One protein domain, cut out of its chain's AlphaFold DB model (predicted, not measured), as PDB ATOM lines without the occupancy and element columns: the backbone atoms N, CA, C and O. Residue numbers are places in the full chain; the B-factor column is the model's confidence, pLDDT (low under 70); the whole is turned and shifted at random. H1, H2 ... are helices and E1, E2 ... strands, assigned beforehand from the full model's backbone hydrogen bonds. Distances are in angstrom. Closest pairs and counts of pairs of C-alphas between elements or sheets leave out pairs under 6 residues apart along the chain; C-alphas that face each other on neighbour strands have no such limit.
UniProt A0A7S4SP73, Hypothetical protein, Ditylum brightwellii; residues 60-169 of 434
ATOM      1  N   ARG A  60     117.920  98.176 106.739       90.69
ATOM      2  CA  ARG A  60     118.792  97.971 105.580       90.69
ATOM      3  C   ARG A  60     118.935  99.233 104.727       90.69
ATOM      4  O   ARG A  60     120.013  99.493 104.195       90.69
ATOM      5  N   ARG A  61     117.867 100.025 104.587       89.44
ATOM      6  CA  ARG A  61     117.910 101.326 103.899       89.44
ATOM      7  C   ARG A  61     118.798 102.326 104.649       89.44
ATOM      8  O   ARG A  61     119.629 102.975 104.018       89.44
ATOM      9  N   ALA A  62     118.665 102.419 105.972       92.38
ATOM     10  CA  ALA A  62     119.499 103.285 106.804       92.38
ATOM     11  C   ALA A  62     120.980 102.871 106.764       92.38
ATOM     12  O   ALA A  62     121.845 103.725 106.580       92.38
ATOM     13  N   GLU A  63     121.279 101.572 106.855       94.75
ATOM     14  CA  GLU A  63     122.638 101.035 106.710       94.75
ATOM     15  C   GLU A  63     123.233 101.380 105.341       94.75
ATOM     16  O   GLU A  63     124.346 101.899 105.262       94.75
ATOM     17  N   LEU A  64     122.474 101.159 104.260       94.25
ATOM     18  CA  LEU A  64     122.892 101.532 102.909       94.25
ATOM     19  C   LEU A  64     123.181 103.033 102.806       94.25
ATOM     20  O   LEU A  64     124.194 103.420 102.229       94.25
ATOM     21  N   PHE A  65     122.321 103.881 103.369       95.69
ATOM     22  CA  PHE A  65     122.527 105.324 103.350       95.69
ATOM     23  C   PHE A  65     123.815 105.731 104.077       95.69
ATOM     24  O   PHE A  65     124.619 106.473 103.519       95.69
ATOM     25  N   GLN A  66     124.066 105.184 105.270       96.88
ATOM     26  CA  GLN A  66     125.305 105.433 106.016       96.88
ATOM     27  C   GLN A  66     126.549 104.951 105.257       96.88
ATOM     28  O   GLN A  66     127.570 105.640 105.242       96.88
ATOM     29  N   HIS A  67     126.466 103.799 104.582       97.31
ATOM     30  CA  HIS A  67     127.536 103.318 103.707       97.31
ATOM     31  C   HIS A  67     127.813 104.287 102.552       97.31
ATOM     32  O   HIS A  67     128.963 104.665 102.348       97.31
ATOM     33  N   LEU A  68     126.773 104.762 101.861       97.38
ATOM     34  CA  LEU A  68     126.913 105.714 100.754       97.38
ATOM     35  C   LEU A  68     127.521 107.051 101.198       97.38
ATOM     36  O   LEU A  68     128.379 107.591 100.503       97.38
ATOM     37  N   LEU A  69     127.115 107.584 102.356       97.56
ATOM     38  CA  LEU A  69     127.708 108.809 102.907       97.56
ATOM     39  C   LEU A  69     129.193 108.620 103.231       97.56
ATOM     40  O   LEU A  69     130.012 109.490 102.934       97.56
ATOM     41  N   ARG A  70     129.557 107.468 103.805       97.81
ATOM     42  CA  ARG A  70     130.952 107.137 104.098       97.81
ATOM     43  C   ARG A  70     131.791 107.035 102.825       97.81
ATOM     44  O   ARG A  70     132.907 107.546 102.813       97.81
ATOM     45  N   ASP A  71     131.265 106.405 101.780       98.12
ATOM     46  CA  ASP A  71     131.956 106.277 100.494       98.12
ATOM     47  C   ASP A  71     132.213 107.658  99.873       98.12
ATOM     48  O   ASP A  71     133.344 107.968  99.505       98.12
ATOM     49  N   LEU A  72     131.210 108.542  99.879       98.00
ATOM     50  CA  LEU A  72     131.370 109.932  99.440       98.00
ATOM     51  C   LEU A  72     132.434 110.690 100.241       98.00
ATOM     52  O   LEU A  72     133.251 111.406  99.664       98.00
ATOM     53  N   GLN A  73     132.468 110.509 101.561       97.81
ATOM     54  CA  GLN A  73     133.483 111.134 102.405       97.81
ATOM     55  C   GLN A  73     134.896 110.618 102.087       97.81
ATOM     56  O   GLN A  73     135.845 111.402 102.085       97.81
ATOM     57  N   ILE A  74     135.048 109.320 101.794       98.00
ATOM     58  CA  ILE A  74     136.321 108.720 101.354       98.00
ATOM     59  C   ILE A  74     136.760 109.309 100.006       98.00
ATOM     60  O   ILE A  74     137.947 109.562  99.807       98.00
ATOM     61  N   GLU A  75     135.813 109.575  99.107       97.81
ATOM     62  CA  GLU A  75     136.042 110.251  97.824       97.81
ATOM     63  C   GLU A  75     136.338 111.756  97.965       97.81
ATOM     64  O   GLU A  75     136.633 112.423  96.974       97.81
ATOM     65  N   GLY A  76     136.281 112.305  99.183       97.56
ATOM     66  CA  GLY A  76     136.519 113.722  99.456       97.56
ATOM     67  C   GLY A  76     135.331 114.629  99.135       97.56
ATOM     68  O   GLY A  76     135.500 115.846  99.072       97.56
ATOM     69  N   VAL A  77     134.133 114.070  98.941       98.25
ATOM     70  CA  VAL A  77     132.911 114.850  98.719       98.25
ATOM     71  C   VAL A  77     132.457 115.465 100.052       98.25
ATOM     72  O   VAL A  77     132.211 114.722 101.007       98.25
ATOM     73  N   PRO A  78     132.326 116.801 100.158       97.88
ATOM     74  CA  PRO A  78     131.817 117.447 101.360       97.88
ATOM     75  C   PRO A  78     130.383 116.997 101.656       97.88
ATOM     76  O   PRO A  78     129.500 117.061 100.796       97.88
ATOM     77  N   LEU A  79     130.162 116.564 102.899       98.00
ATOM     78  CA  LEU A  79     128.846 116.251 103.444       98.00
ATOM     79  C   LEU A  79     128.357 117.455 104.251       98.00
ATOM     80  O   LEU A  79     128.949 117.803 105.274       98.00
ATOM     81  N   LEU A  80     127.290 118.098 103.788       97.44
ATOM     82  CA  LEU A  80     126.721 119.293 104.398       97.44
ATOM     83  C   LEU A  80     125.383 118.924 105.041       97.44
ATOM     84  O   LEU A  80     124.415 118.607 104.348       97.44
ATOM     85  N   GLY A  81     125.332 118.946 106.371       95.69
ATOM     86  CA  GLY A  81     124.076 118.821 107.107       95.69
ATOM     87  C   GLY A  81     123.248 120.095 106.964       95.69
ATOM     88  O   GLY A  81     123.779 121.197 107.101       95.69
ATOM     89  N   CYS A  82     121.958 119.949 106.683       93.19
ATOM     90  CA  CYS A  82     121.028 121.056 106.539       93.19
ATOM     91  C   CYS A  82     119.806 120.832 107.432       93.19
ATOM     92  O   CYS A  82     119.036 119.894 107.226       93.19
ATOM     93  N   ASP A  83     119.593 121.745 108.379       91.88
ATOM     94  CA  ASP A  83     118.435 121.741 109.285       91.88
ATOM     95  C   ASP A  83     117.145 122.258 108.616       91.88
ATOM     96  O   ASP A  83     116.216 122.693 109.295       91.88
ATOM     97  N   ALA A  84     117.072 122.222 107.281       88.69
ATOM     98  CA  ALA A  84     115.889 122.615 106.532       88.69
ATOM     99  C   ALA A  84     114.709 121.707 106.890       88.69
ATOM    100  O   ALA A  84     114.739 120.502 106.648       88.69
ATOM    101  N   ASP A  85     113.649 122.297 107.427       90.81
ATOM    102  CA  ASP A  85     112.364 121.643 107.681       90.81
ATOM    103  C   ASP A  85     111.238 122.216 106.809       90.81
ATOM    104  O   ASP A  85     110.106 121.731 106.829       90.81
ATOM    105  N   GLN A  86     111.562 123.228 106.003       89.50
ATOM    106  CA  GLN A  86     110.638 123.914 105.115       89.50
ATOM    107  C   GLN A  86     111.190 123.978 103.697       89.50
ATOM    108  O   GLN A  86     112.396 124.033 103.444       89.50
ATOM    109  N   VAL A  87     110.287 124.022 102.726       87.06
ATOM    110  CA  VAL A  87     110.663 123.919 101.315       87.06
ATOM    111  C   VAL A  87     111.496 125.113 100.842       87.06
ATOM    112  O   VAL A  87     112.455 124.936 100.092       87.06
ATOM    113  N   HIS A  88     111.206 126.328 101.307       89.25
ATOM    114  CA  HIS A  88     112.033 127.489 100.970       89.25
ATOM    115  C   HIS A  88     113.445 127.386 101.567       89.25
ATOM    116  O   HIS A  88     114.396 127.782 100.902       89.25
ATOM    117  N   THR A  89     113.604 126.777 102.752       92.38
ATOM    118  CA  THR A  89     114.932 126.507 103.335       92.38
ATOM    119  C   THR A  89     115.695 125.423 102.567       92.38
ATOM    120  O   THR A  89     116.896 125.574 102.354       92.38
ATOM    121  N   LEU A  90     115.008 124.396 102.041       94.12
ATOM    122  CA  LEU A  90     115.601 123.444 101.089       94.12
ATOM    123  C   LEU A  90     116.118 124.156  99.841       94.12
ATOM    124  O   LEU A  90     117.233 123.889  99.403       94.12
ATOM    125  N   ASN A  91     115.323 125.063  99.268       94.50
ATOM    126  CA  ASN A  91     115.715 125.770  98.053       94.50
ATOM    127  C   ASN A  91     116.881 126.714  98.319       94.50
ATOM    128  O   ASN A  91     117.814 126.752  97.526       94.50
ATOM    129  N   ALA A  92     116.849 127.439  99.436       95.94
ATOM    130  CA  ALA A  92     117.958 128.276  99.859       95.94
ATOM    131  C   ALA A  92     119.248 127.455  99.972       95.94
ATOM    132  O   ALA A  92     120.251 127.831  99.370       95.94
ATOM    133  N   ALA A  93     119.210 126.298 100.639       97.06
ATOM    134  CA  ALA A  93     120.365 125.415 100.761       97.06
ATOM    135  C   ALA A  93     120.840 124.882  99.398       97.06
ATOM    136  O   ALA A  93     122.004 125.052  99.044       97.06
ATOM    137  N   ALA A  94     119.940 124.298  98.602       97.31
ATOM    138  CA  ALA A  94     120.280 123.702  97.311       97.31
ATOM    139  C   ALA A  94     120.834 124.731  96.314       97.31
ATOM    140  O   ALA A  94     121.876 124.495  95.705       97.31
ATOM    141  N   TRP A  95     120.169 125.881  96.162       97.69
ATOM    142  CA  TRP A  95     120.617 126.933  95.250       97.69
ATOM    143  C   TRP A  95     121.889 127.624  95.737       97.69
ATOM    144  O   TRP A  95     122.721 127.946  94.897       97.69
ATOM    145  N   THR A  96     122.094 127.789  97.049       98.31
ATOM    146  CA  THR A  96     123.364 128.318  97.588       98.31
ATOM    147  C   THR A  96     124.521 127.371  97.283       98.31
ATOM    148  O   THR A  96     125.530 127.803  96.742       98.31
ATOM    149  N   THR A  97     124.354 126.064  97.503       98.25
ATOM    150  CA  THR A  97     125.392 125.082  97.148       98.25
ATOM    151  C   THR A  97     125.661 125.041  95.646       98.25
ATOM    152  O   THR A  97     126.815 124.998  95.231       98.25
ATOM    153  N   MET A  98     124.618 125.103  94.811       98.25
ATOM    154  CA  MET A  98     124.797 125.212  93.360       98.25
ATOM    155  C   MET A  98     125.475 126.521  92.947       98.25
ATOM    156  O   MET A  98     126.218 126.512  91.972       98.25
ATOM    157  N   ALA A  99     125.240 127.628  93.653       97.81
ATOM    158  CA  ALA A  99     125.898 128.904  93.391       97.81
ATOM    159  C   ALA A  99     127.401 128.820  93.680       97.81
ATOM    160  O   ALA A  99     128.189 129.106  92.781       97.81
ATOM    161  N   ASP A 100     127.781 128.328  94.862       97.12
ATOM    162  CA  ASP A 100     129.184 128.134  95.249       97.12
ATOM    163  C   ASP A 100     129.915 127.226  94.246       97.12
ATOM    164  O   ASP A 100     131.011 127.531  93.783       97.12
ATOM    165  N   MET A 101     129.269 126.127  93.839       97.06
ATOM    166  CA  MET A 101     129.823 125.205  92.842       97.06
ATOM    167  C   MET A 101     129.829 125.774  91.420       97.06
ATOM    168  O   MET A 101     130.636 125.346  90.592       97.06
ATOM    169  N   SER A 102     128.906 126.687  91.101       95.25
ATOM    170  CA  SER A 102     128.859 127.334  89.791       95.25
ATOM    171  C   SER A 102     130.030 128.288  89.642       95.25
ATOM    172  O   SER A 102     130.627 128.301  88.572       95.25
ATOM    173  N   GLU A 103     130.406 129.050  90.673       93.38
ATOM    174  CA  GLU A 103     131.529 129.999  90.607       93.38
ATOM    175  C   GLU A 103     132.834 129.318  90.182       93.38
ATOM    176  O   GLU A 103     133.580 129.841  89.350       93.38
ATOM    177  N   GLU A 104     133.053 128.095  90.649       94.50
ATOM    178  CA  GLU A 104     134.257 127.329  90.375       94.50
ATOM    179  C   GLU A 104     134.290 126.765  88.943       94.50
ATOM    180  O   GLU A 104     133.315 126.243  88.391       94.50
ATOM    181  N   ASP A 105     135.460 126.859  88.313       93.75
ATOM    182  CA  ASP A 105     135.686 126.346  86.957       93.75
ATOM    183  C   ASP A 105     135.883 124.831  86.922       93.75
ATOM    184  O   ASP A 105     135.691 124.217  85.873       93.75
ATOM    185  N   SER A 106     136.299 124.254  88.049       95.56
ATOM    186  CA  SER A 106     136.624 122.836  88.191       95.56
ATOM    187  C   SER A 106     135.384 121.979  88.437       95.56
ATOM    188  O   SER A 106     134.364 122.463  88.922       95.56
ATOM    189  N   ALA A 107     135.474 120.690  88.102       96.56
ATOM    190  CA  ALA A 107     134.429 119.741  88.452       96.56
ATOM    191  C   ALA A 107     134.392 119.527  89.972       96.56
ATOM    192  O   ALA A 107     135.424 119.253  90.589       96.56
ATOM    193  N   GLN A 108     133.205 119.625  90.566       97.75
ATOM    194  CA  GLN A 108     133.004 119.487  92.006       97.75
ATOM    195  C   GLN A 108     131.793 118.615  92.310       97.75
ATOM    196  O   GLN A 108     130.914 118.404  91.475       97.75
ATOM    197  N   ARG A 109     131.743 118.101  93.537       98.38
ATOM    198  CA  ARG A 109     130.619 117.325  94.065       98.38
ATOM    199  C   ARG A 109     130.349 117.801  95.483       98.38
ATOM    200  O   ARG A 109     131.297 118.090  96.205       98.38
ATOM    201  N   ALA A 110     129.088 117.854  95.883       98.44
ATOM    202  CA  ALA A 110     128.673 118.132  97.251       98.44
ATOM    203  C   ALA A 110     127.430 117.309  97.594       98.44
ATOM    204  O   ALA A 110     126.568 117.087  96.744       98.44
ATOM    205  N   CYS A 111     127.331 116.855  98.840       98.44
ATOM    206  CA  CYS A 111     126.178 116.108  99.328       98.44
ATOM    207  C   CYS A 111     125.446 116.918 100.398       98.44
ATOM    208  O   CYS A 111     126.001 117.168 101.467       98.44
ATOM    209  N   LEU A 112     124.194 117.291 100.134       98.19
ATOM    210  CA  LEU A 112     123.313 117.955 101.094       98.19
ATOM    211  C   LEU A 112     122.451 116.923 101.811       98.19
ATOM    212  O   LEU A 112     121.618 116.287 101.173       98.19
ATOM    213  N   VAL A 113     122.618 116.778 103.123       97.88
ATOM    214  CA  VAL A 113     121.801 115.896 103.968       97.88
ATOM    215  C   VAL A 113     120.675 116.719 104.598       97.88
ATOM    216  O   VAL A 113     120.941 117.662 105.337       97.88
ATOM    217  N   MET A 114     119.420 116.378 104.296       96.25
ATOM    218  CA  MET A 114     118.209 117.146 104.624       96.25
ATOM    219  C   MET A 114     117.193 116.282 105.385       96.25
ATOM    220  O   MET A 114     116.098 116.009 104.898       96.25
ATOM    221  N   GLU A 115     117.555 115.827 106.585       94.88
ATOM    222  CA  GLU A 115     116.812 114.792 107.329       94.88
ATOM    223  C   GLU A 115     115.341 115.133 107.615       94.88
ATOM    224  O   GLU A 115     114.517 114.230 107.756       94.88
ATOM    225  N   ARG A 116     115.002 116.424 107.699       95.00
ATOM    226  CA  ARG A 116     113.643 116.897 108.005       95.00
ATOM    227  C   ARG A 116     112.790 117.173 106.769       95.00
ATOM    228  O   ARG A 116     111.593 117.417 106.912       95.00
ATOM    229  N   ILE A 117     113.365 117.112 105.570       93.19
ATOM    230  CA  ILE A 117     112.608 117.267 104.332       93.19
ATOM    231  C   ILE A 117     112.069 115.899 103.881       93.19
ATOM    232  O   ILE A 117     112.843 114.951 103.736       93.19
ATOM    233  N   PRO A 118     110.761 115.779 103.578       92.69
ATOM    234  CA  PRO A 118     110.203 114.555 103.016       92.69
ATOM    235  C   PRO A 118     110.879 114.140 101.700       92.69
ATOM    236  O   PRO A 118     111.100 114.965 100.812       92.69
ATOM    237  N   MET A 119     111.116 112.836 101.526       93.12
ATOM    238  CA  MET A 119     111.735 112.283 100.310       93.12
ATOM    239  C   MET A 119     111.004 112.666  99.020       93.12
ATOM    240  O   MET A 119     111.656 112.920  98.009       93.12
ATOM    241  N   ASP A 120     109.674 112.755  99.048       92.06
ATOM    242  CA  ASP A 120     108.885 113.156  97.878       92.06
ATOM    243  C   ASP A 120     109.167 114.599  97.448       92.06
ATOM    244  O   ASP A 120     109.170 114.890  96.253       92.06
ATOM    245  N   ALA A 121     109.472 115.497  98.391       91.00
ATOM    246  CA  ALA A 121     109.857 116.869  98.073       91.00
ATOM    247  C   ALA A 121     111.259 116.922  97.441       91.00
ATOM    248  O   ALA A 121     111.452 117.614  96.441       91.00
ATOM    249  N   LEU A 122     112.216 116.143  97.963       94.31
ATOM    250  CA  LEU A 122     113.553 116.006  97.368       94.31
ATOM    251  C   LEU A 122     113.478 115.421  95.952       94.31
ATOM    252  O   LEU A 122     114.131 115.911  95.034       94.31
ATOM    253  N   ARG A 123     112.648 114.389  95.760       94.69
ATOM    254  CA  ARG A 123     112.406 113.760  94.459       94.69
ATOM    255  C   ARG A 123     111.780 114.742  93.472       94.69
ATOM    256  O   ARG A 123     112.296 114.884  92.372       94.69
ATOM    257  N   ALA A 124     110.740 115.468  93.883       92.75
ATOM    258  CA  ALA A 124     110.104 116.487  93.049       92.75
ATOM    259  C   ALA A 124     111.088 117.588  92.620       92.75
ATOM    260  O   ALA A 124     111.049 118.021  91.469       92.75
ATOM    261  N   PHE A 125     111.993 118.005  93.512       94.12
ATOM    262  CA  PHE A 125     113.057 118.955  93.185       94.12
ATOM    263  C   PHE A 125     114.018 118.399  92.119       94.12
ATOM    264  O   PHE A 125     114.283 119.066  91.120       94.12
ATOM    265  N   VAL A 126     114.502 117.163  92.293       95.94
ATOM    266  CA  VAL A 126     115.398 116.487  91.334       95.94
ATOM    267  C   VAL A 126     114.732 116.296  89.968       95.94
ATOM    268  O   VAL A 126     115.348 116.562  88.930       95.94
ATOM    269  N   ASP A 127     113.477 115.855  89.958       94.50
ATOM    270  CA  ASP A 127     112.717 115.611  88.734       94.50
ATOM    271  C   ASP A 127     112.484 116.914  87.961       94.50
ATOM    272  O   ASP A 127     112.711 116.957  86.749       94.50
ATOM    273  N   ASP A 128     112.093 117.999  88.638       92.88
ATOM    274  CA  ASP A 128     111.900 119.290  87.971       92.88
ATOM    275  C   ASP A 128     113.208 119.867  87.444       92.88
ATOM    276  O   ASP A 128     113.254 120.312  86.297       92.88
ATOM    277  N   PHE A 129     114.295 119.782  88.217       94.88
ATOM    278  CA  PHE A 129     115.614 120.208  87.749       94.88
ATOM    279  C   PHE A 129     116.035 119.424  86.495       94.88
ATOM    280  O   PHE A 129     116.533 119.994  85.523       94.88
ATOM    281  N   THR A 130     115.758 118.118  86.460       95.00
ATOM    282  CA  THR A 130     116.008 117.277  85.281       95.00
ATOM    283  C   THR A 130     115.163 117.718  84.084       95.00
ATOM    284  O   THR A 130     115.687 117.876  82.978       95.00
ATOM    285  N   VAL A 131     113.865 117.966  84.287       94.12
ATOM    286  CA  VAL A 131     112.957 118.466  83.241       94.12
ATOM    287  C   VAL A 131     113.412 119.828  82.730       94.12
ATOM    288  O   VAL A 131     113.403 120.053  81.519       94.12
ATOM    289  N   LEU A 132     113.853 120.722  83.613       93.50
ATOM    290  CA  LEU A 132     114.348 122.047  83.267       93.50
ATOM    291  C   LEU A 132     115.495 121.976  82.256       93.50
ATOM    292  O   LEU A 132     115.464 122.666  81.237       93.50
ATOM    293  N   LYS A 133     116.456 121.073  82.471       94.12
ATOM    294  CA  LYS A 133     117.599 120.889  81.562       94.12
ATOM    295  C   LYS A 133     117.201 120.436  80.155       94.12
ATOM    296  O   LYS A 133     117.957 120.643  79.209       94.12
ATOM    297  N   THR A 134     116.013 119.855  79.975       94.81
ATOM    298  CA  THR A 134     115.506 119.486  78.639       94.81
ATOM    299  C   THR A 134     114.991 120.688  77.839       94.81
ATOM    300  O   THR A 134     114.750 120.591  76.630       94.81
ATOM    301  N   GLN A 135     114.827 121.845  78.482       94.50
ATOM    302  CA  GLN A 135     114.191 123.010  77.887       94.50
ATOM    303  C   GLN A 135     115.196 123.893  77.171       94.50
ATOM    304  O   GLN A 135     115.745 124.833  77.739       94.50
ATOM    305  N   LYS A 136     115.372 123.637  75.871       94.44
ATOM    306  CA  LYS A 136     116.291 124.402  75.012       94.44
ATOM    307  C   LYS A 136     116.127 125.916  75.153       94.44
ATOM    308  O   LYS A 136     117.121 126.619  75.224       94.44
ATOM    309  N   ARG A 137     114.885 126.414  75.245       91.56
ATOM    310  CA  ARG A 137     114.618 127.850  75.418       91.56
ATOM    311  C   ARG A 137     115.292 128.414  76.670       91.56
ATOM    312  O   ARG A 137     115.968 129.425  76.563       91.56
ATOM    313  N   LEU A 138     115.136 127.762  77.824       92.94
ATOM    314  CA  LEU A 138     115.771 128.202  79.070       92.94
ATOM    315  C   LEU A 138     117.286 128.026  79.002       92.94
ATOM    316  O   LEU A 138     118.020 128.961  79.301       92.94
ATOM    317  N   MET A 139     117.751 126.868  78.536       95.31
ATOM    318  CA  MET A 139     119.179 126.550  78.484       95.31
ATOM    319  C   MET A 139     119.978 127.472  77.556       95.31
ATOM    320  O   MET A 139     121.127 127.776  77.857       95.31
ATOM    321  N   ASN A 140     119.367 127.980  76.482       95.12
ATOM    322  CA  ASN A 140     119.990 128.975  75.605       95.12
ATOM    323  C   ASN A 140     120.280 130.303  76.321       95.12
ATOM    324  O   ASN A 140     121.186 131.028  75.922       95.12
ATOM    325  N   HIS A 141     119.498 130.637  77.349       95.88
ATOM    326  CA  HIS A 141     119.637 131.884  78.095       95.88
ATOM    327  C   HIS A 141     120.257 131.692  79.479       95.88
ATOM    328  O   HIS A 141     120.654 132.690  80.071       95.88
ATOM    329  N   LEU A 142     120.361 130.451  79.969       96.25
ATOM    330  CA  LEU A 142     120.886 130.056  81.283       96.25
ATOM    331  C   LEU A 142     121.899 128.896  81.145       96.25
ATOM    332  O   LEU A 142     121.688 127.814  81.707       96.25
ATOM    333  N   PRO A 143     122.979 129.069  80.360       94.25
ATOM    334  CA  PRO A 143     123.911 127.988  80.041       94.25
ATOM    335  C   PRO A 143     124.611 127.404  81.276       94.25
ATOM    336  O   PRO A 143     124.941 126.219  81.282       94.25
ATOM    337  N   GLU A 144     124.781 128.183  82.346       93.81
ATOM    338  CA  GLU A 144     125.404 127.739  83.597       93.81
ATOM    339  C   GLU A 144     124.712 126.518  84.234       93.81
ATOM    340  O   GLU A 144     125.380 125.663  84.814       93.81
ATOM    341  N   LEU A 145     123.399 126.350  84.033       96.44
ATOM    342  CA  LEU A 145     122.644 125.207  84.561       96.44
ATOM    343  C   LEU A 145     122.991 123.883  83.865       96.44
ATOM    344  O   LEU A 145     122.703 122.804  84.384       96.44
ATOM    345  N   SER A 146     123.606 123.932  82.680       95.69
ATOM    346  CA  SER A 146     123.936 122.728  81.909       95.69
ATOM    347  C   SER A 146     125.016 121.899  82.606       95.69
ATOM    348  O   SER A 146     124.961 120.664  82.570       95.69
ATOM    349  N   ARG A 147     125.920 122.589  83.310       96.00
ATOM    350  CA  ARG A 147     127.042 122.025  84.063       96.00
ATOM    351  C   ARG A 147     126.614 121.336  85.347       96.00
ATOM    352  O   ARG A 147     127.359 120.497  85.841       96.00
ATOM    353  N   LEU A 148     125.452 121.692  85.883       97.94
ATOM    354  CA  LEU A 148     124.984 121.200  87.169       97.94
ATOM    355  C   LEU A 148     124.130 119.947  87.003       97.94
ATOM    356  O   LEU A 148     123.301 119.845  86.098       97.94
ATOM    357  N   SER A 149     124.317 118.986  87.894       97.88
ATOM    358  CA  SER A 149     123.500 117.787  88.036       97.88
ATOM    359  C   SER A 149     123.040 117.689  89.482       97.88
ATOM    360  O   SER A 149     123.828 117.929  90.393       97.88
ATOM    361  N   VAL A 150     121.774 117.336  89.693       98.00
ATOM    362  CA  VAL A 150     121.211 117.088  91.023       98.00
ATOM    363  C   VAL A 150     120.578 115.706  91.002       98.00
ATOM    364  O   VAL A 150     119.820 115.385  90.089       98.00
ATOM    365  N   SER A 151     120.891 114.873  91.990       98.12
ATOM    366  CA  SER A 151     120.342 113.520  92.105       98.12
ATOM    367  C   SER A 151     120.099 113.122  93.560       98.12
ATOM    368  O   SER A 151     120.645 113.722  94.482       98.12
ATOM    369  N   LEU A 152     119.269 112.100  93.781       97.69
ATOM    370  CA  LEU A 152     119.083 111.504  95.106       97.69
ATOM    371  C   LEU A 152     120.185 110.482  95.393       97.69
ATOM    372  O   LEU A 152     120.431 109.584  94.577       97.69
ATOM    373  N   ILE A 153     120.766 110.531  96.592       96.19
ATOM    374  CA  ILE A 153     121.738 109.524  97.037       96.19
ATOM    375  C   ILE A 153     121.117 108.125  97.017       96.19
ATOM    376  O   ILE A 153     120.026 107.894  97.543       96.19
ATOM    377  N   GLY A 154     121.811 107.175  96.380       89.06
ATOM    378  CA  GLY A 154     121.390 105.773  96.327       89.06
ATOM    379  C   GLY A 154     120.014 105.555  95.695       89.06
ATOM    380  O   GLY A 154     119.327 104.613  96.078       89.06
ATOM    381  N   LYS A 155     119.584 106.432  94.772       89.44
ATOM    382  CA  LYS A 155     118.222 106.443  94.198       89.44
ATOM    383  C   LYS A 155     117.121 106.670  95.247       89.44
ATOM    384  O   LYS A 155     116.019 106.142  95.117       89.44
ATOM    385  N   GLY A 156     117.421 107.464  96.273       90.31
ATOM    386  CA  GLY A 156     116.512 107.736  97.387       90.31
ATOM    387  C   GLY A 156     116.685 106.775  98.562       90.31
ATOM    388  O   GLY A 156     115.726 106.517  99.283       90.31
ATOM    389  N   ALA A 157     117.898 106.248  98.762       91.12
ATOM    390  CA  ALA A 157     118.233 105.456  99.944       91.12
ATOM    391  C   ALA A 157     118.162 106.291 101.235       91.12
ATOM    392  O   ALA A 157     117.917 105.742 102.302       91.12
ATOM    393  N   GLY A 158     118.333 107.611 101.148       92.00
ATOM    394  CA  GLY A 158     118.164 108.514 102.279       92.00
ATOM    395  C   GLY A 158     117.880 109.954 101.852       92.00
ATOM    396  O   GLY A 158     117.902 110.253 100.652       92.00
ATOM    397  N   PRO A 159     117.608 110.838 102.828       95.56
ATOM    398  CA  PRO A 159     117.197 112.220 102.608       95.56
ATOM    399  C   PRO A 159     118.393 113.104 102.256       95.56
ATOM    400  O   PRO A 159     118.770 113.994 103.013       95.56
ATOM    401  N   ALA A 160     119.032 112.832 101.119       97.62
ATOM    402  CA  ALA A 160     120.172 113.608 100.661       97.62
ATOM    403  C   ALA A 160     120.183 113.844  99.149       97.62
ATOM    404  O   ALA A 160     119.860 112.952  98.354       97.62
ATOM    405  N   LEU A 161     120.613 115.051  98.776       98.12
ATOM    406  CA  LEU A 161     120.880 115.462  97.402       98.12
ATOM    407  C   LEU A 161     122.380 115.373  97.129       98.12
ATOM    408  O   LEU A 161     123.176 115.945  97.868       98.12
ATOM    409  N   LEU A 162     122.759 114.709  96.043       98.44
ATOM    410  CA  LEU A 162     124.082 114.830  95.446       98.44
ATOM    411  C   LEU A 162     124.019 115.887  94.347       98.44
ATOM    412  O   LEU A 162     123.274 115.724  93.377       98.44
ATOM    413  N   ILE A 163     124.798 116.948  94.512       98.56
ATOM    414  CA  ILE A 163     124.967 118.020  93.536       98.56
ATOM    415  C   ILE A 163     126.353 117.865  92.923       98.56
ATOM    416  O   ILE A 163     127.336 117.675  93.636       98.56
ATOM    417  N   GLU A 164     126.435 117.929  91.600       98.44
ATOM    418  CA  GLU A 164     127.678 117.773  90.845       98.44
ATOM    419  C   GLU A 164     127.793 118.901  89.818       98.44
ATOM    420  O   GLU A 164     126.807 119.240  89.162       98.44
ATOM    421  N   SER A 165     128.982 119.478  89.664       98.19
ATOM    422  CA  SER A 165     129.301 120.453  88.619       98.19
ATOM    423  C   SER A 165     130.359 119.886  87.674       98.19
ATOM    424  O   SER A 165     131.309 119.227  88.096       98.19
ATOM    425  N   GLY A 166     130.189 120.119  86.373       97.44
ATOM    426  CA  GLY A 166     131.203 119.828  85.354       97.44
ATOM    427  C   GLY A 166     132.226 120.956  85.202       97.44
ATOM    428  O   GLY A 166     131.952 122.105  85.553       97.44
ATOM    429  N   GLU A 167     133.393 120.657  84.631       96.94
ATOM    430  CA  GLU A 167     134.382 121.688  84.287       96.94
ATOM    431  C   GLU A 167     133.844 122.621  83.188       96.94
ATOM    432  O   GLU A 167     133.207 122.145  82.247       96.94
ATOM    433  N   ARG A 168     134.104 123.936  83.280       95.81
ATOM    434  CA  ARG A 168     133.799 124.860  82.170       95.81
ATOM    435  C   ARG A 168     134.713 124.602  80.969       95.81
ATOM    436  O   ARG A 168     135.936 124.506  81.130       95.81
ATOM    437  N   THR A 169     134.159 124.612  79.757       95.81
ATOM    438  CA  THR A 169     134.972 124.678  78.530       95.81
ATOM    439  C   THR A 169     135.685 126.030  78.405       95.81
ATOM    440  O   THR A 169     135.394 126.981  79.131       95.81
TER     441      THR A 169
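AT A GLANCE: This is residues 60 to 169 of the 434 residues of the protein "Hypothetical protein" of Ditylum brightwellii (UniProt A0A7S4SP73). What is the main shape? A twisted wall of four strands has two long helices, H2 and H3, over one of its faces, while H1 grazes the sheet. Beyond the end of H3, the short helix H4 sticks out. What makes it up? The printed part has 110 residues with five named helices and four named strands, in the order H1 E1 H2 E2 H3 H4 H5 E3 E4; the class is mixed, helices and strands, and the mixed sheet runs E1 E2 E4 E3. How large is it? It is compact, with a radius of gyration of the C-alphas of 13.9 A, and spans 43 by 28 by 21 A.

IN THESE COORDINATES: Where does the first half run? H1 is residues 60 to 74, 21.0 A long, from C-alpha 60 at (118.792, 97.971, 105.580). E1 is residues 79 to 81, H2 is 87 to 103, 24.2 A long, and E2 is 108 to 113, 16.8 A long. What follows? H3 is residues 119 to 133, 21.4 A long, H4 is 136 to 141 and H5 is 143 to 147. E3 is residues 148 to 152, 13.9 A long, and E4 is 160 to 165, 16.6 A long, ending at C-alpha 165 at (129.301, 120.453, 88.619).

HOW THE PARTS SIT: How are the strands joined? E1 and E2 are parallel, with N 80 and O 111 at 2.8 A; with H2 they form a strand-helix-strand unit, two parallel neighbour strands with a helix between, and a right-handed crossover. E2 and E4 are antiparallel, with N 110 and O 163 at 2.9 A. E4 and E3 are an antiparallel hairpin, with N 149 and O 164 at 2.8 A. Which helices are on the sheet? H2 and H3 are on the same face, making two layers, helices on one face of a sheet: H2 over E2 and E4 at a height over the sheet of 9.3 A, H3 over E3 at 7.3 A. The closest C-alphas of H2 and E4 are those of Met 101 and Ser 165, 6.4 A apart, and of H3 and E3 those of Val 126 and Ser 151, 5.8 A apart. H1 only grazes the sheet with its residues 65 to 73, and H5 only grazes it with residues 144 to 147. How do the helices stand? H2 and H3 are close but not clearly touching, at a steep tilt of 44 degrees, the same way; their closest C-alphas are those of Val 87 and Ala 121, 7.8 A apart. H4 is not on the sheet. Are the helix backbones complete? Every O i to N i+4 pair is within hydrogen-bond range in H1, H2 and H3; H4 has 1 of 2, and H5 has 0 of 1 but 2 of 2 O i to N i+3 pairs.

THE WHOLE: What are the extremes? The C-alphas of Arg 60 and His 141 are the two farthest apart, 43.7 A, and residues 135 to 141, of which 136 to 141 belong to H4, stand free. Are there cuts or weak places? The printed part has no cut and no long link; the link from E3 to E4, 7 residues, is short and the others are tight. The mean pLDDT of the printed part is 95.3, and no printed residue is under 70.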